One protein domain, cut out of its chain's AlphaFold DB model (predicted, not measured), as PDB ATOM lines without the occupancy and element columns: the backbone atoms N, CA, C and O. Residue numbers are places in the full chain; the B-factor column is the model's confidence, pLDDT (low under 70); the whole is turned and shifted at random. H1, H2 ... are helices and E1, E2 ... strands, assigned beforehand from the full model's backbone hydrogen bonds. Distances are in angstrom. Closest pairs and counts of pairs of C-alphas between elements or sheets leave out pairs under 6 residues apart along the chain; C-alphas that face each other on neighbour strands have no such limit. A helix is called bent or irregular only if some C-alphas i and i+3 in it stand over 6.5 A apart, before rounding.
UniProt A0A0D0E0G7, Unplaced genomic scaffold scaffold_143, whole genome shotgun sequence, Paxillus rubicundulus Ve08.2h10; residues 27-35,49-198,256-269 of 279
ATOM      1  N   PHE A  27     105.692 166.544 138.879       73.25
ATOM      2  CA  PHE A  27     104.597 167.168 138.143       73.25
ATOM      3  C   PHE A  27     103.755 167.991 139.114       73.25
ATOM      4  O   PHE A  27     103.183 167.455 140.064       73.25
ATOM      5  N   VAL A  28     103.698 169.299 138.884       72.31
ATOM      6  CA  VAL A  28     102.985 170.250 139.734       72.31
ATOM      7  C   VAL A  28     101.897 170.906 138.907       72.31
ATOM      8  O   VAL A  28     102.172 171.520 137.882       72.31
ATOM      9  N   THR A  29     100.657 170.813 139.372       69.69
ATOM     10  CA  THR A  29      99.528 171.497 138.746       69.69
ATOM     11  C   THR A  29      98.966 172.552 139.686       69.69
ATOM     12  O   THR A  29      98.840 172.313 140.886       69.69
ATOM     13  N   PHE A  30      98.634 173.715 139.140       69.06
ATOM     14  CA  PHE A  30      97.875 174.758 139.818       69.06
ATOM     15  C   PHE A  30      96.516 174.860 139.158       69.06
ATOM     16  O   PHE A  30      96.434 174.926 137.932       69.06
ATOM     17  N   GLY A  31      95.470 174.939 139.963       63.06
ATOM     18  CA  GLY A  31      94.142 175.266 139.483       63.06
ATOM     19  C   GLY A  31      93.327 175.915 140.586       63.06
ATOM     20  O   GLY A  31      93.366 175.460 141.726       63.06
ATOM     21  N   ASP A  32      92.656 177.003 140.228       62.31
ATOM     22  CA  ASP A  32      91.615 177.715 140.971       62.31
ATOM     23  C   ASP A  32      91.104 178.899 140.116       62.31
ATOM     24  O   ASP A  32      91.453 179.037 138.935       62.31
ATOM     25  N   SER A  33      90.215 179.712 140.691       60.00
ATOM     26  CA  SER A  33      89.697 180.947 140.092       60.00
ATOM     27  C   SER A  33      90.547 182.144 140.522       60.00
ATOM     28  O   SER A  33      90.869 182.283 141.701       60.00
ATOM     29  N   HIS A  34      90.806 183.084 139.610       56.00
ATOM     30  CA  HIS A  34      91.359 184.399 139.956       56.00
ATOM     31  C   HIS A  34      90.504 185.144 140.998       56.00
ATOM     32  O   HIS A  34      91.042 185.837 141.865       56.00
ATOM     33  N   THR A  35      89.177 185.026 140.909       52.00
ATOM     34  CA  THR A  35      88.239 185.740 141.786       52.00
ATOM     35  C   THR A  35      87.958 185.035 143.110       52.00
ATOM     36  O   THR A  35      87.368 185.646 144.005       52.00
ATOM     37  N   ALA A  49      97.952 168.817 144.301       30.25
ATOM     38  CA  ALA A  49      98.717 169.597 145.264       30.25
ATOM     39  C   ALA A  49      98.015 170.946 145.496       30.25
ATOM     40  O   ALA A  49      97.767 171.697 144.558       30.25
ATOM     41  N   GLY A  50      97.621 171.184 146.747       34.09
ATOM     42  CA  GLY A  50      96.685 172.235 147.116       34.09
ATOM     43  C   GLY A  50      97.069 173.628 146.621       34.09
ATOM     44  O   GLY A  50      98.174 174.101 146.877       34.09
ATOM     45  N   TYR A  51      96.086 174.248 145.971       46.59
ATOM     46  CA  TYR A  51      95.657 175.643 146.056       46.59
ATOM     47  C   TYR A  51      96.733 176.686 146.404       46.59
ATOM     48  O   TYR A  51      97.230 176.785 147.529       46.59
ATOM     49  N   SER A  52      96.963 177.552 145.416       52.00
ATOM     50  CA  SER A  52      97.809 178.740 145.417       52.00
ATOM     51  C   SER A  52      99.339 178.523 145.391       52.00
ATOM     52  O   SER A  52      99.892 177.796 146.223       52.00
ATOM     53  N   PRO A  53     100.078 179.245 144.517       54.12
ATOM     54  CA  PRO A  53     101.546 179.226 144.472       54.12
ATOM     55  C   PRO A  53     102.204 179.478 145.832       54.12
ATOM     56  O   PRO A  53     103.308 179.006 146.084       54.12
ATOM     57  N   PHE A  54     101.526 180.189 146.736       57.72
ATOM     58  CA  PHE A  54     102.057 180.545 148.050       57.72
ATOM     59  C   PHE A  54     102.343 179.341 148.953       57.72
ATOM     60  O   PHE A  54     103.330 179.375 149.689       57.72
ATOM     61  N   ASN A  55     101.536 178.275 148.903       63.59
ATOM     62  CA  ASN A  55     101.795 177.091 149.729       63.59
ATOM     63  C   ASN A  55     103.014 176.321 149.206       63.59
ATOM     64  O   ASN A  55     103.907 175.976 149.977       63.59
ATOM     65  N   LEU A  56     103.111 176.165 147.883       65.94
ATOM     66  CA  LEU A  56     104.270 175.564 147.234       65.94
ATOM     67  C   LEU A  56     105.562 176.336 147.537       65.94
ATOM     68  O   LEU A  56     106.581 175.747 147.899       65.94
ATOM     69  N   LEU A  57     105.523 177.663 147.426       64.75
ATOM     70  CA  LEU A  57     106.665 178.523 147.738       64.75
ATOM     71  C   LEU A  57     107.062 178.432 149.214       64.75
ATOM     72  O   LEU A  57     108.244 178.402 149.534       64.75
ATOM     73  N   ASN A  58     106.093 178.342 150.124       66.19
ATOM     74  CA  ASN A  58     106.380 178.160 151.543       66.19
ATOM     75  C   ASN A  58     107.027 176.792 151.815       66.19
ATOM     76  O   ASN A  58     108.036 176.720 152.510       66.19
ATOM     77  N   GLN A  59     106.488 175.717 151.234       69.88
ATOM     78  CA  GLN A  59     107.013 174.354 151.384       69.88
ATOM     79  C   GLN A  59     108.409 174.181 150.772       69.88
ATOM     80  O   GLN A  59     109.256 173.486 151.336       69.88
ATOM     81  N   THR A  60     108.675 174.842 149.646       67.75
ATOM     82  CA  THR A  60     110.015 174.876 149.043       67.75
ATOM     83  C   THR A  60     110.984 175.725 149.865       67.75
ATOM     84  O   THR A  60     112.109 175.298 150.116       67.75
ATOM     85  N   HIS A  61     110.548 176.881 150.376       70.75
ATOM     86  CA  HIS A  61     111.378 177.753 151.213       70.75
ATOM     87  C   HIS A  61     111.726 177.132 152.574       70.75
ATOM     88  O   HIS A  61     112.853 177.265 153.049       70.75
ATOM     89  N   ASN A  62     110.774 176.441 153.205       75.06
ATOM     90  CA  ASN A  62     110.973 175.785 154.499       75.06
ATOM     91  C   ASN A  62     111.615 174.385 154.384       75.06
ATOM     92  O   ASN A  62     111.862 173.746 155.408       75.06
ATOM     93  N   GLY A  63     111.890 173.920 153.159       72.19
ATOM     94  CA  GLY A  63     112.573 172.657 152.873       72.19
ATOM     95  C   GLY A  63     111.733 171.397 153.092       72.19
ATOM     96  O   GLY A  63     112.287 170.303 153.086       72.19
ATOM     97  N   THR A  64     110.418 171.514 153.293       77.56
ATOM     98  CA  THR A  64     109.523 170.343 153.381       77.56
ATOM     99  C   THR A  64     109.208 169.737 152.017       77.56
ATOM    100  O   THR A  64     108.824 168.570 151.943       77.56
ATOM    101  N   LEU A  65     109.407 170.508 150.947       73.06
ATOM    102  CA  LEU A  65     109.288 170.070 149.565       73.06
ATOM    103  C   LEU A  65     110.552 170.454 148.793       73.06
ATOM    104  O   LEU A  65     110.973 171.609 148.798       73.06
ATOM    105  N   HIS A  66     111.141 169.487 148.099       73.25
ATOM    106  CA  HIS A  66     112.276 169.709 147.211       73.25
ATOM    107  C   HIS A  66     111.822 169.449 145.781       73.25
ATOM    108  O   HIS A  66     111.422 168.335 145.472       73.25
ATOM    109  N   LEU A  67     111.881 170.479 144.939       72.38
ATOM    110  CA  LEU A  67     111.593 170.385 143.512       72.38
ATOM    111  C   LEU A  67     112.854 170.764 142.753       72.38
ATOM    112  O   LEU A  67     113.364 171.878 142.914       72.38
ATOM    113  N   GLY A  68     113.381 169.835 141.964       69.19
ATOM    114  CA  GLY A  68     114.514 170.136 141.109       69.19
ATOM    115  C   GLY A  68     114.033 170.890 139.862       69.19
ATOM    116  O   GLY A  68     113.164 170.393 139.144       69.19
ATOM    117  N   PRO A  69     114.582 172.077 139.553       67.25
ATOM    118  CA  PRO A  69     114.089 172.913 138.455       67.25
ATOM    119  C   PRO A  69     114.242 172.282 137.064       67.25
ATOM    120  O   PRO A  69     113.477 172.612 136.173       67.25
ATOM    121  N   GLU A  70     115.196 171.362 136.876       67.56
ATOM    122  CA  GLU A  70     115.370 170.616 135.613       67.56
ATOM    123  C   GLU A  70     114.525 169.340 135.538       67.56
ATOM    124  O   GLU A  70     114.500 168.691 134.496       67.56
ATOM    125  N   GLU A  71     113.892 168.948 136.644       72.00
ATOM    126  CA  GLU A  71     113.151 167.693 136.792       72.00
ATOM    127  C   GLU A  71     111.679 167.918 137.157       72.00
ATOM    128  O   GLU A  71     110.970 166.955 137.432       72.00
ATOM    129  N   THR A  72     111.201 169.166 137.119       71.81
ATOM    130  CA  THR A  72     109.817 169.523 137.456       71.81
ATOM    131  C   THR A  72     109.095 170.152 136.270       71.81
ATOM    132  O   THR A  72     109.617 171.067 135.636       71.81
ATOM    133  N   ILE A  73     107.861 169.714 136.004       71.69
ATOM    134  CA  ILE A  73     106.936 170.372 135.065       71.69
ATOM    135  C   ILE A  73     105.790 171.032 135.831       71.69
ATOM    136  O   ILE A  73     105.253 170.453 136.773       71.69
ATOM    137  N   TYR A  74     105.410 172.236 135.393       72.56
ATOM    138  CA  TYR A  74     104.371 173.055 136.017       72.56
ATOM    139  C   TYR A  74     103.205 173.287 135.055       72.56
ATOM    140  O   TYR A  74     103.384 173.907 134.012       72.56
ATOM    141  N   THR A  75     101.993 172.871 135.405       71.31
ATOM    142  CA  THR A  75     100.787 173.151 134.611       71.31
ATOM    143  C   THR A  75      99.864 174.127 135.322       71.31
ATOM    144  O   THR A  75      99.662 174.018 136.526       71.31
ATOM    145  N   THR A  76      99.254 175.048 134.575       72.31
ATOM    146  CA  THR A  76      98.348 176.063 135.124       72.31
ATOM    147  C   THR A  76      96.966 175.944 134.482       72.31
ATOM    148  O   THR A  76      96.759 176.269 133.311       72.31
ATOM    149  N   TRP A  77      96.004 175.480 135.269       74.88
ATOM    150  CA  TRP A  77      94.598 175.272 134.927       74.88
ATOM    151  C   TRP A  77      93.752 176.346 135.617       74.88
ATOM    152  O   TRP A  77      93.042 176.084 136.581       74.88
ATOM    153  N   ILE A  78      93.889 177.588 135.155       74.12
ATOM    154  CA  ILE A  78      93.241 178.761 135.756       74.12
ATOM    155  C   ILE A  78      92.394 179.465 134.698       74.12
ATOM    156  O   ILE A  78      92.842 179.655 133.560       74.12
ATOM    157  N   GLY A  79      91.194 179.896 135.094       78.06
ATOM    158  CA  GLY A  79      90.373 180.835 134.331       78.06
ATOM    159  C   GLY A  79      88.979 180.347 133.945       78.06
ATOM    160  O   GLY A  79      88.141 181.173 133.601       78.06
ATOM    161  N   THR A  80      88.689 179.043 133.976       83.25
ATOM    162  CA  THR A  80      87.354 178.527 133.606       83.25
ATOM    163  C   THR A  80      86.287 178.867 134.643       83.25
ATOM    164  O   THR A  80      85.161 179.194 134.266       83.25
ATOM    165  N   ASN A  81      86.638 178.852 135.932       81.31
ATOM    166  CA  ASN A  81      85.746 179.253 137.022       81.31
ATOM    167  C   ASN A  81      85.401 180.749 136.954       81.31
ATOM    168  O   ASN A  81      84.237 181.100 137.119       81.31
ATOM    169  N   ASP A  82      86.360 181.593 136.558       82.00
ATOM    170  CA  ASP A  82      86.176 183.043 136.404       82.00
ATOM    171  C   ASP A  82      85.254 183.418 135.234       82.00
ATOM    172  O   ASP A  82      84.763 184.540 135.142       82.00
ATOM    173  N   LEU A  83      85.007 182.497 134.297       87.75
ATOM    174  CA  LEU A  83      84.047 182.744 133.221       87.75
ATOM    175  C   LEU A  83      82.623 182.387 133.617       87.75
ATOM    176  O   LEU A  83      81.687 182.897 133.006       87.75
ATOM    177  N   GLY A  84      82.470 181.453 134.550       83.94
ATOM    178  CA  GLY A  84      81.252 180.689 134.752       83.94
ATOM    179  C   GLY A  84      80.099 181.439 135.405       83.94
ATOM    180  O   GLY A  84      80.064 182.662 135.551       83.94
ATOM    181  N   MET A  85      79.095 180.664 135.803       79.00
ATOM    182  CA  MET A  85      78.032 181.180 136.657       79.00
ATOM    183  C   MET A  85      78.585 181.665 137.989       79.00
ATOM    184  O   MET A  85      79.438 181.010 138.575       79.00
ATOM    185  N   ASN A  86      78.026 182.769 138.480       77.12
ATOM    186  CA  ASN A  86      78.529 183.517 139.630       77.12
ATOM    187  C   ASN A  86      79.891 184.183 139.386       77.12
ATOM    188  O   ASN A  86      80.514 184.616 140.347       77.12
ATOM    189  N   ALA A  87      80.286 184.342 138.121       82.00
ATOM    190  CA  ALA A  87      81.508 185.022 137.719       82.00
ATOM    191  C   ALA A  87      81.236 186.016 136.563       82.00
ATOM    192  O   ALA A  87      80.172 186.661 136.531       82.00
ATOM    193  N   LEU A  88      82.153 186.147 135.597       85.19
ATOM    194  CA  LEU A  88      82.070 187.112 134.491       85.19
ATOM    195  C   LEU A  88      80.810 186.969 133.627       85.19
ATOM    196  O   LEU A  88      80.313 187.959 133.078       85.19
ATOM    197  N   LEU A  89      80.279 185.756 133.471       87.75
ATOM    198  CA  LEU A  89      79.066 185.514 132.685       87.75
ATOM    199  C   LEU A  89      77.816 186.130 133.320       87.75
ATOM    200  O   LEU A  89      76.926 186.588 132.602       87.75
ATOM    201  N   THR A  90      77.730 186.135 134.651       80.94
ATOM    202  CA  THR A  90      76.574 186.663 135.392       80.94
ATOM    203  C   THR A  90      76.841 188.028 136.018       80.94
ATOM    204  O   THR A  90      75.989 188.519 136.756       80.94
ATOM    205  N   ALA A  91      77.993 188.641 135.710       78.00
ATOM    206  CA  ALA A  91      78.457 189.894 136.306       78.00
ATOM    207  C   ALA A  91      78.413 189.856 137.845       78.00
ATOM    208  O   ALA A  91      77.991 190.813 138.493       78.00
ATOM    209  N   SER A  92      78.757 188.698 138.414       72.44
ATOM    210  CA  SER A  92      78.759 188.478 139.865       72.44
ATOM    211  C   SER A  92      80.153 188.620 140.473       72.44
ATOM    212  O   SER A  92      80.258 188.865 141.672       72.44
ATOM    213  N   ASP A  93      81.196 188.538 139.642       62.19
ATOM    214  CA  ASP A  93      82.534 189.000 140.002       62.19
ATOM    215  C   ASP A  93      82.534 190.507 140.276       62.19
ATOM    216  O   ASP A  93      81.606 191.236 139.905       62.19
ATOM    217  N   THR A  94      83.593 190.988 140.930       56.84
ATOM    218  CA  THR A  94      83.741 192.419 141.203       56.84
ATOM    219  C   THR A  94      83.615 193.221 139.894       56.84
ATOM    220  O   THR A  94      84.063 192.756 138.843       56.84
ATOM    221  N   PRO A  95      82.981 194.411 139.921       59.28
ATOM    222  CA  PRO A  95      82.573 195.148 138.715       59.28
ATOM    223  C   PRO A  95      83.717 195.512 137.755       59.28
ATOM    224  O   PRO A  95      83.454 195.937 136.632       59.28
ATOM    225  N   ASP A  96      84.964 195.314 138.182       66.62
ATOM    226  CA  ASP A  96      86.173 195.654 137.449       66.62
ATOM    227  C   ASP A  96      86.947 194.429 136.926       66.62
ATOM    228  O   ASP A  96      88.061 194.621 136.448       66.62
ATOM    229  N   VAL A  97      86.421 193.195 137.000       73.06
ATOM    230  CA  VAL A  97      87.084 191.999 136.428       73.06
ATOM    231  C   VAL A  97      86.718 191.830 134.953       73.06
ATOM    232  O   VAL A  97      85.565 191.947 134.539       73.06
ATOM    233  N   SER A  98      87.717 191.505 134.140       81.81
ATOM    234  CA  SER A  98      87.601 191.210 132.716       81.81
ATOM    235  C   SER A  98      88.434 189.986 132.349       81.81
ATOM    236  O   SER A  98      89.344 189.593 133.080       81.81
ATOM    237  N   ILE A  99      88.196 189.435 131.154       85.38
ATOM    238  CA  ILE A  99      89.018 188.343 130.615       85.38
ATOM    239  C   ILE A  99      90.514 188.690 130.617       85.38
ATOM    240  O   ILE A  99      91.346 187.825 130.862       85.38
ATOM    241  N   VAL A 100      90.870 189.962 130.415       83.12
ATOM    242  CA  VAL A 100      92.267 190.411 130.437       83.12
ATOM    243  C   VAL A 100      92.891 190.190 131.816       83.12
ATOM    244  O   VAL A 100      93.983 189.637 131.887       83.12
ATOM    245  N   GLN A 101      92.201 190.548 132.905       78.31
ATOM    246  CA  GLN A 101      92.710 190.342 134.270       78.31
ATOM    247  C   GLN A 101      92.776 188.864 134.652       78.31
ATOM    248  O   GLN A 101      93.775 188.434 135.225       78.31
ATOM    249  N   VAL A 102      91.770 188.072 134.263       78.06
ATOM    250  CA  VAL A 102      91.787 186.611 134.460       78.06
ATOM    251  C   VAL A 102      93.045 186.007 133.832       78.06
ATOM    252  O   VAL A 102      93.741 185.203 134.453       78.06
ATOM    253  N   ARG A 103      93.401 186.436 132.615       80.25
ATOM    254  CA  ARG A 103      94.606 185.936 131.939       80.25
ATOM    255  C   ARG A 103      95.903 186.522 132.483       80.25
ATOM    256  O   ARG A 103      96.890 185.794 132.564       80.25
ATOM    257  N   GLN A 104      95.906 187.781 132.920       75.56
ATOM    258  CA  GLN A 104      97.044 188.358 133.641       75.56
ATOM    259  C   GLN A 104      97.369 187.550 134.899       75.56
ATOM    260  O   GLN A 104      98.540 187.288 135.152       75.56
ATOM    261  N   CYS A 105      96.359 187.101 135.650       72.62
ATOM    262  CA  CYS A 105      96.566 186.261 136.829       72.62
ATOM    263  C   CYS A 105      97.297 184.957 136.490       72.62
ATOM    264  O   CYS A 105      98.316 184.652 137.109       72.62
ATOM    265  N   ALA A 106      96.844 184.242 135.456       72.81
ATOM    266  CA  ALA A 106      97.500 183.017 135.006       72.81
ATOM    267  C   ALA A 106      98.978 183.262 134.629       72.81
ATOM    268  O   ALA A 106      99.865 182.528 135.066       72.81
ATOM    269  N   VAL A 107      99.268 184.335 133.883       72.25
ATOM    270  CA  VAL A 107     100.644 184.696 133.492       72.25
ATOM    271  C   VAL A 107     101.498 185.124 134.694       72.25
ATOM    272  O   VAL A 107     102.684 184.801 134.756       72.25
ATOM    273  N   VAL A 108     100.916 185.804 135.685       70.69
ATOM    274  CA  VAL A 108     101.619 186.188 136.921       70.69
ATOM    275  C   VAL A 108     102.008 184.965 137.747       70.69
ATOM    276  O   VAL A 108     103.136 184.921 138.235       70.69
ATOM    277  N   VAL A 109     101.133 183.959 137.871       69.62
ATOM    278  CA  VAL A 109     101.463 182.686 138.540       69.62
ATOM    279  C   VAL A 109     102.711 182.066 137.914       69.62
ATOM    280  O   VAL A 109     103.642 181.696 138.624       69.62
ATOM    281  N   PHE A 110     102.776 182.042 136.585       69.31
ATOM    282  CA  PHE A 110     103.953 181.563 135.872       69.31
ATOM    283  C   PHE A 110     105.211 182.397 136.167       69.31
ATOM    284  O   PHE A 110     106.259 181.830 136.474       69.31
ATOM    285  N   ASN A 111     105.111 183.731 136.166       67.19
ATOM    286  CA  ASN A 111     106.250 184.595 136.492       67.19
ATOM    287  C   ASN A 111     106.763 184.370 137.925       67.19
ATOM    288  O   ASN A 111     107.968 184.314 138.151       67.19
ATOM    289  N   ILE A 112     105.858 184.192 138.888       67.44
ATOM    290  CA  ILE A 112     106.210 183.908 140.283       67.44
ATOM    291  C   ILE A 112     107.002 182.597 140.387       67.44
ATOM    292  O   ILE A 112     108.032 182.561 141.064       67.44
ATOM    293  N   LEU A 113     106.555 181.538 139.708       66.56
ATOM    294  CA  LEU A 113     107.263 180.252 139.681       66.56
ATOM    295  C   LEU A 113     108.636 180.387 139.021       66.56
ATOM    296  O   LEU A 113     109.621 179.841 139.524       66.56
ATOM    297  N   HIS A 114     108.715 181.156 137.934       63.62
ATOM    298  CA  HIS A 114     109.965 181.449 137.243       63.62
ATOM    299  C   HIS A 114     110.981 182.170 138.142       63.62
ATOM    300  O   HIS A 114     112.135 181.751 138.277       63.62
ATOM    301  N   GLU A 115     110.561 183.249 138.804       62.25
ATOM    302  CA  GLU A 115     111.440 184.092 139.614       62.25
ATOM    303  C   GLU A 115     111.982 183.383 140.865       62.25
ATOM    304  O   GLU A 115     113.123 183.650 141.255       62.25
ATOM    305  N   ASN A 116     111.207 182.464 141.450       60.78
ATOM    306  CA  ASN A 116     111.477 181.854 142.759       60.78
ATOM    307  C   ASN A 116     112.170 180.481 142.710       60.78
ATOM    308  O   ASN A 116     112.078 179.708 143.659       60.78
ATOM    309  N   GLY A 117     112.928 180.192 141.650       54.53
ATOM    310  CA  GLY A 117     113.884 179.076 141.662       54.53
ATOM    311  C   GLY A 117     113.647 177.976 140.636       54.53
ATOM    312  O   GLY A 117     114.416 177.024 140.615       54.53
ATOM    313  N   THR A 118     112.696 178.138 139.711       52.66
ATOM    314  CA  THR A 118     112.628 177.298 138.493       52.66
ATOM    315  C   THR A 118     113.588 177.769 137.394       52.66
ATOM    316  O   THR A 118     113.490 177.365 136.240       52.66
ATOM    317  N   ARG A 119     114.546 178.641 137.748       47.91
ATOM    318  CA  ARG A 119     115.564 179.204 136.857       47.91
ATOM    319  C   ARG A 119     116.547 178.131 136.400       47.91
ATOM    320  O   ARG A 119     117.682 178.106 136.862       47.91
ATOM    321  N   ASN A 120     116.137 177.326 135.437       43.44
ATOM    322  CA  ASN A 120     117.053 176.821 134.441       43.44
ATOM    323  C   ASN A 120     116.521 177.111 133.041       43.44
ATOM    324  O   ASN A 120     115.327 177.081 132.755       43.44
ATOM    325  N   SER A 121     117.458 177.476 132.180       42.34
ATOM    326  CA  SER A 121     117.253 177.943 130.811       42.34
ATOM    327  C   SER A 121     116.783 176.857 129.843       42.34
ATOM    328  O   SER A 121     116.685 177.136 128.654       42.34
ATOM    329  N   ASN A 122     116.554 175.632 130.320       40.06
ATOM    330  CA  ASN A 122     116.452 174.465 129.452       40.06
ATOM    331  C   ASN A 122     115.048 173.869 129.364       40.06
ATOM    332  O   ASN A 122     114.815 173.100 128.442       40.06
ATOM    333  N   MET A 123     114.105 174.224 130.245       44.06
ATOM    334  CA  MET A 123     112.732 173.734 130.110       44.06
ATOM    335  C   MET A 123     111.750 174.546 130.966       44.06
ATOM    336  O   MET A 123     111.846 174.550 132.189       44.06
ATOM    337  N   GLN A 124     110.786 175.222 130.338       48.53
ATOM    338  CA  GLN A 124     109.666 175.889 131.016       48.53
ATOM    339  C   GLN A 124     108.352 175.455 130.371       48.53
ATOM    340  O   GLN A 124     107.675 176.200 129.663       48.53
ATOM    341  N   ASN A 125     107.987 174.200 130.614       51.47
ATOM    342  CA  ASN A 125     106.748 173.637 130.097       51.47
ATOM    343  C   ASN A 125     105.596 174.120 130.972       51.47
ATOM    344  O   ASN A 125     105.219 173.436 131.919       51.47
ATOM    345  N   THR A 126     105.069 175.310 130.682       56.31
ATOM    346  CA  THR A 126     103.827 175.790 131.288       56.31
ATOM    347  C   THR A 126     102.701 175.740 130.289       56.31
ATOM    348  O   THR A 126     102.601 176.547 129.370       56.31
ATOM    349  N   CYS A 127     101.818 174.782 130.523       60.28
ATOM    350  CA  CYS A 127     100.576 174.678 129.802       60.28
ATOM    351  C   CYS A 127      99.503 175.548 130.478       60.28
ATOM    352  O   CYS A 127      99.277 175.416 131.684       60.28
ATOM    353  N   PHE A 128      98.815 176.382 129.698       64.25
ATOM    354  CA  PHE A 128      97.670 177.166 130.151       64.25
ATOM    355  C   PHE A 128      96.376 176.588 129.583       64.25
ATOM    356  O   PHE A 128      96.186 176.580 128.369       64.25
ATOM    357  N   TRP A 129      95.470 176.138 130.452       69.56
ATOM    358  CA  TRP A 129      94.269 175.421 130.020       69.56
ATOM    359  C   TRP A 129      93.003 176.224 130.326       69.56
ATOM    360  O   TRP A 129      92.581 176.315 131.475       69.56
ATOM    361  N   MET A 130      92.361 176.781 129.295       82.62
ATOM    362  CA  MET A 130      90.914 177.017 129.322       82.62
ATOM    363  C   MET A 130      90.257 176.080 128.316       82.62
ATOM    364  O   MET A 130      90.511 176.168 127.110       82.62
ATOM    365  N   LEU A 131      89.422 175.178 128.831       87.38
ATOM    366  CA  LEU A 131      88.631 174.250 128.027       87.38
ATOM    367  C   LEU A 131      87.616 175.013 127.162       87.38
ATOM    368  O   LEU A 131      87.176 176.093 127.565       87.38
ATOM    369  N   PRO A 132      87.216 174.472 125.993       91.62
ATOM    370  CA  PRO A 132      86.203 175.077 125.134       91.62
ATOM    371  C   PRO A 132      84.830 174.936 125.800       91.62
ATOM    372  O   PRO A 132      84.062 174.024 125.506       91.62
ATOM    373  N   LEU A 133      84.547 175.822 126.760       93.44
ATOM    374  CA  LEU A 133      83.359 175.744 127.607       93.44
ATOM    375  C   LEU A 133      82.065 175.748 126.789       93.44
ATOM    376  O   LEU A 133      81.098 175.121 127.204       93.44
ATOM    377  N   ASP A 134      82.053 176.375 125.610       94.69
ATOM    378  CA  ASP A 134      80.922 176.359 124.677       94.69
ATOM    379  C   ASP A 134      80.549 174.957 124.163       94.69
ATOM    380  O   ASP A 134      79.410 174.768 123.732       94.69
ATOM    381  N   LEU A 135      81.460 173.981 124.253       95.00
ATOM    382  CA  LEU A 135      81.218 172.573 123.917       95.00
ATOM    383  C   LEU A 135      80.682 171.746 125.095       95.00
ATOM    384  O   LEU A 135      80.208 170.630 124.889       95.00
ATOM    385  N   THR A 136      80.717 172.279 126.319       93.25
ATOM    386  CA  THR A 136      80.058 171.646 127.472       93.25
ATOM    387  C   THR A 136      78.551 171.835 127.364       93.25
ATOM    388  O   THR A 136      78.071 172.894 126.953       93.25
ATOM    389  N   ILE A 137      77.762 170.862 127.813       90.69
ATOM    390  CA  ILE A 137      76.298 170.995 127.821       90.69
ATOM    391  C   ILE A 137      75.828 172.142 128.739       90.69
ATOM    392  O   ILE A 137      74.812 172.789 128.457       90.69
ATOM    393  N   LEU A 138      76.591 172.465 129.798       90.75
ATOM    394  CA  LEU A 138      76.301 173.589 130.691       90.75
ATOM    395  C   LEU A 138      76.309 174.937 129.966       90.75
ATOM    396  O   LEU A 138      75.484 175.790 130.310       90.75
ATOM    397  N   TYR A 139      77.160 175.121 128.954       94.38
ATOM    398  CA  TYR A 139      77.243 176.364 128.179       94.38
ATOM    399  C   TYR A 139      76.940 176.205 126.686       94.38
ATOM    400  O   TYR A 139      77.067 177.172 125.935       94.38
ATOM    401  N   SER A 140      76.458 175.042 126.252       92.81
ATOM    402  CA  SER A 140      76.000 174.856 124.877       92.81
ATOM    403  C   SER A 140      74.779 175.734 124.561       92.81
ATOM    404  O   SER A 140      74.154 176.337 125.455       92.81
ATOM    405  N   ASP A 141      74.449 175.826 123.274       92.81
ATOM    406  CA  ASP A 141      73.252 176.500 122.762       92.81
ATOM    407  C   ASP A 141      71.952 175.744 123.096       92.81
ATOM    408  O   ASP A 141      70.856 176.300 122.981       92.81
ATOM    409  N   TYR A 142      72.085 174.521 123.604       90.00
ATOM    410  CA  TYR A 142      71.054 173.754 124.270       90.00
ATOM    411  C   TYR A 142      71.292 173.738 125.789       90.00
ATOM    412  O   TYR A 142      72.412 173.806 126.290       90.00
ATOM    413  N   SER A 143      70.221 173.697 126.578       83.00
ATOM    414  CA  SER A 143      70.352 173.650 128.034       83.00
ATOM    415  C   SER A 143      69.167 172.957 128.663       83.00
ATOM    416  O   SER A 143      68.048 173.036 128.152       83.00
ATOM    417  N   TYR A 144      69.402 172.352 129.814       84.94
ATOM    418  CA  TYR A 144      68.361 171.774 130.633       84.94
ATOM    419  C   TYR A 144      68.625 172.020 132.123       84.94
ATOM    420  O   TYR A 144      69.775 172.274 132.481       84.94
ATOM    421  N   PRO A 145      67.593 171.954 132.990       85.12
ATOM    422  CA  PRO A 145      67.788 172.029 134.436       85.12
ATOM    423  C   PRO A 145      68.744 170.939 134.932       85.12
ATOM    424  O   PRO A 145      68.445 169.762 134.753       85.12
ATOM    425  N   ASN A 146      69.856 171.321 135.553       80.81
ATOM    426  CA  ASN A 146      70.893 170.429 136.088       80.81
ATOM    427  C   ASN A 146      71.408 170.950 137.445       80.81
ATOM    428  O   ASN A 146      70.919 171.977 137.930       80.81
ATOM    429  N   LYS A 147      72.399 170.276 138.055       81.19
ATOM    430  CA  LYS A 147      72.945 170.675 139.369       81.19
ATOM    431  C   LYS A 147      73.506 172.096 139.410       81.19
ATOM    432  O   LYS A 147      73.428 172.754 140.442       81.19
ATOM    433  N   TYR A 148      74.053 172.577 138.297       81.69
ATOM    434  CA  TYR A 148      74.647 173.908 138.219       81.69
ATOM    435  C   TYR A 148      73.576 174.981 138.018       81.69
ATOM    436  O   TYR A 148      73.689 176.086 138.549       81.69
ATOM    437  N   ARG A 149      72.525 174.681 137.242       81.25
ATOM    438  CA  ARG A 149      71.447 175.629 136.955       81.25
ATOM    439  C   ARG A 149      70.105 174.938 136.778       81.25
ATOM    440  O   ARG A 149      69.878 174.240 135.798       81.25
ATOM    441  N   THR A 150      69.168 175.244 137.669       86.06
ATOM    442  CA  THR A 150      67.813 174.665 137.658       86.06
ATOM    443  C   THR A 150      66.784 175.498 136.887       86.06
ATOM    444  O   THR A 150      65.704 175.008 136.568       86.06
ATOM    445  N   VAL A 151      67.103 176.754 136.561       83.62
ATOM    446  CA  VAL A 151      66.202 177.683 135.856       83.62
ATOM    447  C   VAL A 151      66.582 177.838 134.379       83.62
ATOM    448  O   VAL A 151      67.699 177.508 133.977       83.62
ATOM    449  N   GLN A 152      65.674 178.364 133.548       82.94
ATOM    450  CA  GLN A 152      65.915 178.604 132.114       82.94
ATOM    451  C   GLN A 152      66.895 179.767 131.882       82.94
ATOM    452  O   GLN A 152      66.848 180.775 132.596       82.94
ATOM    453  N   ARG A 153      67.823 179.628 130.922       87.81
ATOM    454  CA  ARG A 153      68.814 180.653 130.521       87.81
ATOM    455  C   ARG A 153      68.672 181.025 129.051       87.81
ATOM    456  O   ARG A 153      68.088 180.281 128.269       87.81
ATOM    457  N   ASN A 154      69.280 182.148 128.668       91.94
ATOM    458  CA  ASN A 154      69.553 182.455 127.269       91.94
ATOM    459  C   ASN A 154      70.682 181.540 126.761       91.94
ATOM    460  O   ASN A 154      71.861 181.867 126.910       91.94
ATOM    461  N   ALA A 155      70.312 180.379 126.215       93.25
ATOM    462  CA  ALA A 155      71.280 179.346 125.870       93.25
ATOM    463  C   ALA A 155      72.241 179.784 124.757       93.25
ATOM    464  O   ALA A 155      73.455 179.719 124.933       93.25
ATOM    465  N   THR A 156      71.700 180.364 123.684       96.06
ATOM    466  CA  THR A 156      72.480 180.960 122.593       96.06
ATOM    467  C   THR A 156      73.423 182.054 123.092       96.06
ATOM    468  O   THR A 156      74.596 182.070 122.730       96.06
ATOM    469  N   GLY A 157      72.940 182.959 123.950       95.38
ATOM    470  CA  GLY A 157      73.761 184.047 124.483       95.38
ATOM    471  C   GLY A 157      74.944 183.547 125.312       95.38
ATOM    472  O   GLY A 157      76.049 184.063 125.173       95.38
ATOM    473  N   TRP A 158      74.732 182.522 126.140       94.50
ATOM    474  CA  TRP A 158      75.794 181.912 126.947       94.50
ATOM    475  C   TRP A 158      76.807 181.157 126.093       94.50
ATOM    476  O   TRP A 158      78.001 181.272 126.350       94.50
ATOM    477  N   ASN A 159      76.348 180.446 125.062       96.25
ATOM    478  CA  ASN A 159      77.228 179.743 124.135       96.25
ATOM    479  C   ASN A 159      78.164 180.708 123.400       96.25
ATOM    480  O   ASN A 159      79.381 180.536 123.437       96.25
ATOM    481  N   VAL A 160      77.611 181.780 122.821       96.69
ATOM    482  CA  VAL A 160      78.405 182.831 122.166       96.69
ATOM    483  C   VAL A 160      79.351 183.497 123.162       96.69
ATOM    484  O   VAL A 160      80.521 183.701 122.852       96.69
ATOM    485  N   TYR A 161      78.876 183.804 124.373       94.88
ATOM    486  CA  TYR A 161      79.720 184.374 125.418       94.88
ATOM    487  C   TYR A 161      80.911 183.457 125.720       94.88
ATOM    488  O   TYR A 161      82.053 183.890 125.604       94.88
ATOM    489  N   MET A 162      80.681 182.186 126.044       94.75
ATOM    490  CA  MET A 162      81.763 181.263 126.395       94.75
ATOM    491  C   MET A 162      82.753 181.066 125.259       94.75
ATOM    492  O   MET A 162      83.959 181.154 125.488       94.75
ATOM    493  N   LYS A 163      82.255 180.914 124.032       93.94
ATOM    494  CA  LYS A 163      83.090 180.778 122.842       93.94
ATOM    495  C   LYS A 163      84.057 181.949 122.685       93.94
ATOM    496  O   LYS A 163      85.256 181.739 122.518       93.94
ATOM    497  N   GLU A 164      83.557 183.180 122.783       94.62
ATOM    498  CA  GLU A 164      84.381 184.382 122.625       94.62
ATOM    499  C   GLU A 164      85.342 184.591 123.804       94.62
ATOM    500  O   GLU A 164      86.490 184.982 123.603       94.62
ATOM    501  N   ARG A 165      84.908 184.319 125.044       92.44
ATOM    502  CA  ARG A 165      85.743 184.525 126.244       92.44
ATOM    503  C   ARG A 165      86.853 183.491 126.357       92.44
ATOM    504  O   ARG A 165      87.977 183.870 126.666       92.44
ATOM    505  N   VAL A 166      86.568 182.219 126.079       90.75
ATOM    506  CA  VAL A 166      87.585 181.159 126.091       90.75
ATOM    507  C   VAL A 166      88.596 181.377 124.972       90.75
ATOM    508  O   VAL A 166      89.794 181.395 125.241       90.75
ATOM    509  N   ARG A 167      88.139 181.589 123.729       88.81
ATOM    510  CA  ARG A 167      89.047 181.813 122.592       88.81
ATOM    511  C   ARG A 167      89.884 183.070 122.799       88.81
ATOM    512  O   ARG A 167      91.104 182.997 122.734       88.81
ATOM    513  N   GLY A 168      89.242 184.190 123.133       88.94
ATOM    514  CA  GLY A 168      89.941 185.438 123.428       88.94
ATOM    515  C   GLY A 168      90.914 185.304 124.601       88.94
ATOM    516  O   GLY A 168      92.034 185.793 124.517       88.94
ATOM    517  N   GLY A 169      90.534 184.604 125.672       85.88
ATOM    518  CA  GLY A 169      91.402 184.350 126.823       85.88
ATOM    519  C   GLY A 169      92.629 183.501 126.487       85.88
ATOM    520  O   GLY A 169      93.748 183.836 126.879       85.88
ATOM    521  N   ASN A 170      92.446 182.427 125.723       82.38
ATOM    522  CA  ASN A 170      93.554 181.589 125.272       82.38
ATOM    523  C   ASN A 170      94.525 182.383 124.382       82.38
ATOM    524  O   ASN A 170      95.722 182.392 124.669       82.38
ATOM    525  N   GLU A 171      94.020 183.149 123.409       83.31
ATOM    526  CA  GLU A 171      94.846 184.016 122.549       83.31
ATOM    527  C   GLU A 171      95.575 185.113 123.340       83.31
ATOM    528  O   GLU A 171      96.765 185.346 123.142       83.31
ATOM    529  N   ILE A 172      94.902 185.756 124.302       82.25
ATOM    530  CA  ILE A 172      95.538 186.740 125.191       82.25
ATOM    531  C   ILE A 172      96.714 186.104 125.938       82.25
ATOM    532  O   ILE A 172      97.760 186.728 126.058       82.25
ATOM    533  N   THR A 173      96.569 184.873 126.425       77.06
ATOM    534  CA  THR A 173      97.653 184.170 127.139       77.06
ATOM    535  C   THR A 173      98.853 183.924 126.251       77.06
ATOM    536  O   THR A 173      99.980 184.075 126.707       77.06
ATOM    537  N   TYR A 174      98.600 183.544 125.001       73.69
ATOM    538  CA  TYR A 174      99.644 183.286 124.022       73.69
ATOM    539  C   TYR A 174     100.421 184.568 123.685       73.69
ATOM    540  O   TYR A 174     101.646 184.560 123.650       73.69
ATOM    541  N   LEU A 175      99.717 185.693 123.522       75.44
ATOM    542  CA  LEU A 175     100.312 186.968 123.100       75.44
ATOM    543  C   LEU A 175     100.885 187.812 124.253       75.44
ATOM    544  O   LEU A 175     101.735 188.679 124.039       75.44
ATOM    545  N   MET A 176     100.412 187.616 125.484       73.06
ATOM    546  CA  MET A 176     100.790 188.450 126.632       73.06
ATOM    547  C   MET A 176     102.295 188.418 126.968       73.06
ATOM    548  O   MET A 176     102.827 189.489 127.279       73.06
ATOM    549  N   PRO A 177     103.007 187.275 126.873       65.88
ATOM    550  CA  PRO A 177     104.460 187.233 127.025       65.88
ATOM    551  C   PRO A 177     105.218 188.129 126.035       65.88
ATOM    552  O   PRO A 177     106.185 188.782 126.427       65.88
ATOM    553  N   GLU A 178     104.754 188.224 124.785       61.44
ATOM    554  CA  GLU A 178     105.359 189.084 123.756       61.44
ATOM    555  C   GLU A 178     105.066 190.572 124.005       61.44
ATOM    556  O   GLU A 178     105.926 191.436 123.812       61.44
ATOM    557  N   ALA A 179     103.847 190.881 124.456       57.25
ATOM    558  CA  ALA A 179     103.357 192.247 124.622       57.25
ATOM    559  C   ALA A 179     103.822 192.941 125.916       57.25
ATOM    560  O   ALA A 179     103.742 194.169 126.013       57.25
ATOM    561  N   LEU A 180     104.308 192.193 126.914       58.03
ATOM    562  CA  LEU A 180     104.750 192.725 128.209       58.03
ATOM    563  C   LEU A 180     106.261 192.524 128.449       58.03
ATOM    564  O   LEU A 180     106.649 191.914 129.447       58.03
ATOM    565  N   PRO A 181     107.153 193.103 127.617       49.56
ATOM    566  CA  PRO A 181     108.599 192.896 127.729       49.56
ATOM    567  C   PRO A 181     109.219 193.482 129.007       49.56
ATOM    568  O   PRO A 181     110.321 193.100 129.397       49.56
ATOM    569  N   HIS A 182     108.521 194.405 129.678       39.72
ATOM    570  CA  HIS A 182     108.936 194.964 130.969       39.72
ATOM    571  C   HIS A 182     108.719 194.001 132.143       39.72
ATOM    572  O   HIS A 182     109.342 194.179 133.190       39.72
ATOM    573  N   ILE A 183     107.928 192.939 131.954       47.34
ATOM    574  CA  ILE A 183     108.011 191.732 132.780       47.34
ATOM    575  C   ILE A 183     109.215 190.957 132.233       47.34
ATOM    576  O   ILE A 183     109.090 190.037 131.433       47.34
ATOM    577  N   SER A 184     110.409 191.444 132.588       36.09
ATOM    578  CA  SER A 184     111.695 191.178 131.914       36.09
ATOM    579  C   SER A 184     112.095 189.706 131.748       36.09
ATOM    580  O   SER A 184     113.029 189.418 130.999       36.09
ATOM    581  N   CYS A 185     111.390 188.780 132.401       36.41
ATOM    582  CA  CYS A 185     111.593 187.348 132.236       36.41
ATOM    583  C   CYS A 185     110.754 186.736 131.104       36.41
ATOM    584  O   CYS A 185     111.241 185.790 130.509       36.41
ATOM    585  N   LEU A 186     109.586 187.278 130.718       37.09
ATOM    586  CA  LEU A 186     108.688 186.667 129.713       37.09
ATOM    587  C   LEU A 186     109.245 186.650 128.276       37.09
ATOM    588  O   LEU A 186     108.840 185.822 127.471       37.09
ATOM    589  N   THR A 187     110.207 187.519 127.954       33.22
ATOM    590  CA  THR A 187     110.788 187.661 126.600       33.22
ATOM    591  C   THR A 187     111.866 186.630 126.256       33.22
ATOM    592  O   THR A 187     112.477 186.716 125.192       33.22
ATOM    593  N   ARG A 188     112.159 185.687 127.160       37.62
ATOM    594  CA  ARG A 188     113.247 184.701 127.008       37.62
ATOM    595  C   ARG A 188     112.828 183.273 127.344       37.62
ATOM    596  O   ARG A 188     113.696 182.440 127.599       37.62
ATOM    597  N   LEU A 189     111.529 183.009 127.427       40.53
ATOM    598  CA  LEU A 189     111.035 181.735 127.930       40.53
ATOM    599  C   LEU A 189     110.621 180.858 126.757       40.53
ATOM    600  O   LEU A 189     109.704 181.243 126.031       40.53
ATOM    601  N   PRO A 190     111.248 179.683 126.587       41.53
ATOM    602  CA  PRO A 190     110.672 178.630 125.779       41.53
ATOM    603  C   PRO A 190     109.443 178.110 126.534       41.53
ATOM    604  O   PRO A 190     109.529 177.166 127.319       41.53
ATOM    605  N   THR A 191     108.307 178.799 126.404       47.97
ATOM    606  CA  THR A 191     107.029 178.273 126.884       47.97
ATOM    607  C   THR A 191     106.547 177.233 125.889       47.97
ATOM    608  O   THR A 191     106.675 177.407 124.679       47.97
ATOM    609  N   HIS A 192     105.989 176.137 126.394       50.25
ATOM    610  CA  HIS A 192     105.205 175.228 125.572       50.25
ATOM    611  C   HIS A 192     103.727 175.555 125.759       50.25
ATOM    612  O   HIS A 192     103.107 174.992 126.663       50.25
ATOM    613  N   PRO A 193     103.138 176.490 124.985       56.19
ATOM    614  CA  PRO A 193     101.708 176.724 125.065       56.19
ATOM    615  C   PRO A 193     100.994 175.439 124.647       56.19
ATOM    616  O   PRO A 193     101.015 175.046 123.481       56.19
ATOM    617  N   CYS A 194     100.397 174.760 125.626       61.75
ATOM    618  CA  CYS A 194      99.578 173.589 125.372       61.75
ATOM    619  C   CYS A 194      98.149 174.037 125.051       61.75
ATOM    620  O   CYS A 194      97.534 174.793 125.802       61.75
ATOM    621  N   HIS A 195      97.612 173.596 123.922       70.25
ATOM    622  CA  HIS A 195      96.339 174.023 123.365       70.25
ATOM    623  C   HIS A 195      95.205 173.123 123.861       70.25
ATOM    624  O   HIS A 195      94.617 172.361 123.095       70.25
ATOM    625  N   ALA A 196      94.849 173.271 125.138       73.75
ATOM    626  CA  ALA A 196      93.679 172.647 125.764       73.75
ATOM    627  C   ALA A 196      92.419 172.707 124.903       73.75
ATOM    628  O   ALA A 196      91.748 171.711 124.639       73.75
ATOM    629  N   SER A 197      92.118 173.924 124.451       81.75
ATOM    630  CA  SER A 197      90.952 174.207 123.633       81.75
ATOM    631  C   SER A 197      91.031 173.506 122.282       81.75
ATOM    632  O   SER A 197      90.010 173.012 121.815       81.75
ATOM    633  N   GLY A 198      92.230 173.398 121.700       85.31
ATOM    634  CA  GLY A 198      92.477 172.639 120.475       85.31
ATOM    635  C   GLY A 198      92.213 171.147 120.665       85.31
ATOM    636  O   GLY A 198      91.384 170.599 119.944       85.31
ATOM    637  N   ASP A 256      90.401 163.111 130.606       88.69
ATOM    638  CA  ASP A 256      91.530 163.383 131.500       88.69
ATOM    639  C   ASP A 256      92.730 162.474 131.203       88.69
ATOM    640  O   ASP A 256      93.867 162.948 131.171       88.69
ATOM    641  N   ARG A 257      92.506 161.185 130.900       89.88
ATOM    642  CA  ARG A 257      93.575 160.270 130.457       89.88
ATOM    643  C   ARG A 257      94.220 160.726 129.150       89.88
ATOM    644  O   ARG A 257      95.440 160.625 129.022       89.88
ATOM    645  N   ILE A 258      93.441 161.252 128.207       90.19
ATOM    646  CA  ILE A 258      93.967 161.811 126.953       90.19
ATOM    647  C   ILE A 258      94.790 163.071 127.239       90.19
ATOM    648  O   ILE A 258      95.927 163.170 126.787       90.19
ATOM    649  N   ALA A 259      94.275 164.010 128.036       85.00
ATOM    650  CA  ALA A 259      95.025 165.207 128.412       85.00
ATOM    651  C   ALA A 259      96.343 164.854 129.127       85.00
ATOM    652  O   ALA A 259      97.395 165.410 128.807       85.00
ATOM    653  N   ALA A 260      96.313 163.879 130.040       81.12
ATOM    654  CA  ALA A 260      97.501 163.374 130.721       81.12
ATOM    655  C   ALA A 260      98.495 162.709 129.755       81.12
ATOM    656  O   ALA A 260      99.705 162.889 129.910       81.12
ATOM    657  N   HIS A 261      98.011 161.969 128.751       84.06
ATOM    658  CA  HIS A 261      98.844 161.400 127.693       84.06
ATOM    659  C   HIS A 261      99.572 162.494 126.907       84.06
ATOM    660  O   HIS A 261     100.791 162.424 126.751       84.06
ATOM    661  N   GLU A 262      98.857 163.540 126.487       81.69
ATOM    662  CA  GLU A 262      99.447 164.660 125.751       81.69
ATOM    663  C   GLU A 262     100.490 165.404 126.588       81.69
ATOM    664  O   GLU A 262     101.617 165.619 126.137       81.69
ATOM    665  N   ILE A 263     100.166 165.710 127.846       75.69
ATOM    666  CA  ILE A 263     101.126 166.303 128.781       75.69
ATOM    667  C   ILE A 263     102.359 165.405 128.886       75.69
ATOM    668  O   ILE A 263     103.471 165.889 128.704       75.69
ATOM    669  N   THR A 264     102.177 164.099 129.090       75.44
ATOM    670  CA  THR A 264     103.275 163.126 129.205       75.44
ATOM    671  C   THR A 264     104.149 163.075 127.953       75.44
ATOM    672  O   THR A 264     105.368 162.974 128.084       75.44
ATOM    673  N   ALA A 265     103.567 163.167 126.755       76.81
ATOM    674  CA  ALA A 265     104.327 163.237 125.508       76.81
ATOM    675  C   ALA A 265     105.260 164.460 125.506       76.81
ATOM    676  O   ALA A 265     106.452 164.326 125.232       76.81
ATOM    677  N   VAL A 266     104.773 165.625 125.955       72.75
ATOM    678  CA  VAL A 266     105.618 166.820 126.154       72.75
ATOM    679  C   VAL A 266     106.716 166.563 127.190       72.75
ATOM    680  O   VAL A 266     107.868 166.936 126.971       72.75
ATOM    681  N   MET A 267     106.402 165.883 128.302       70.31
ATOM    682  CA  MET A 267     107.403 165.532 129.328       70.31
ATOM    683  C   MET A 267     108.495 164.592 128.805       70.31
ATOM    684  O   MET A 267     109.558 164.509 129.409       70.31
ATOM    685  N   LYS A 268     108.233 163.842 127.735       70.38
ATOM    686  CA  LYS A 268     109.176 162.887 127.139       70.38
ATOM    687  C   LYS A 268     109.910 163.443 125.919       70.38
ATOM    688  O   LYS A 268     110.641 162.685 125.287       70.38
ATOM    689  N   ASP A 269     109.717 164.726 125.597       69.12
ATOM    690  CA  ASP A 269     110.189 165.349 124.349       69.12
ATOM    691  C   ASP A 269     109.685 164.596 123.097       69.12
ATOM    692  O   ASP A 269     110.344 164.529 122.060       69.12
TER     693      ASP A 269
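AT A GLANCE: This is residues 27 to 35, 49 to 198 and 256 to 269 of the 279 residues of an uncharacterized protein of Paxillus rubicundulus Ve08.2h10 (UniProt A0A0D0E0G7). A small three-stranded parallel sheet has H3 packed along one face, and the long helix H4 packs on H3, crossing it at a slant and running out past the sheet with the loop of residues 129 to 154. The short helices H1 and H2 and the last helix H5 only graze the sheet. The 173 printed residues hold five named helices and three named strands, in the order E1 H1 E2 H2 H3 E3 H4 H5; the sheet's order is E1 E2 E3. The class is mostly helix, though under half of the residues, 83, are in named elements. The whole is compact, with a radius of gyration of the C-alphas of 17.3 A and spans of 50 by 36 by 30 A.

HOW THE PARTS SIT: Begin at E1, residues 27 to 32, an edge strand parallel to E2, residues 72 to 78, at 15 degrees; look for N 28 and O 73, 2.9 A apart, and N 75 and O 28, 2.8 A. E2 is parallel to the other edge strand, E3, residues 126 to 128, at 15 degrees, with N 76 and O 127 2.9 A apart. H3, residues 99 to 115, is on the sheet at a height of 9.5 A, over E2 and along the strands, at 14 degrees to E2 on the local plane; these are two layers, a helix on one face of a sheet. The closest C-alphas of E2 and H3 are those of Ile 78 and Ala 106, 6.1 A apart. With H2, residues 80 to 83, they form a strand-helix-strand unit, E2, H2 H3, E3, two parallel neighbour strands with helices between, whose crossover is right-handed. H4, residues 155 to 179, is not on the sheet but touches H3, closest at C-alphas 103 and 173, 6.0 A, the same way at a steep tilt of 37 degrees, only just past shallow. H2 only just touches H4, with 3 pairs of C-alphas within 8 A, closest at Leu 83 and Met 162, 7.3 A. H1, residues 53 to 61, only just touches H3, also with 3 pairs, closest at C-alphas 53 and 109, 6.9 A. H5, residues 256 to 267, is apart from H3 and H4; its closest C-alpha to E2 is Met 267, 7.5 A from that of Ile 73. Every O i to N i+4 pair is within hydrogen-bond range in H1, H3 and H5, and 19 of 21 in H4; H2 is too short for such a pair.

IN THESE COORDINATES: Find C-alpha 27 at (104.597, 167.168, 138.143); from there E1 runs 17.0 A. H1 is 12.0 A long, E2 19.1 A, H2 5.4 A, H3 24.5 A and E3 6.4 A. Find C-alpha 155 at (71.280, 179.346, 125.870), where H4 begins its 34.6 A; it has a kink of 34 degrees near residue 173 and is irregular, but only just: C-alphas 174 and 177 are 6.9 A apart. H5, 16.2 A long, ends at C-alpha 267, (107.403, 165.532, 129.328).

THE WHOLE: The two C-alphas farthest apart are those of Gly 63 and Gln 152, 51.4 A. Residues 36 to 48 are not printed, with 19.6 A from C-alpha 35 to C-alpha 49, nor are residues 199 to 255, with 14.4 A from C-alpha 198 to C-alpha 256. The links H2 to H3 and E3 to H4 are long. The mean pLDDT of the printed part is 72.2; 66 residues are under 70, among them residues 49 to 60, 109 to 129 and 177 to 194.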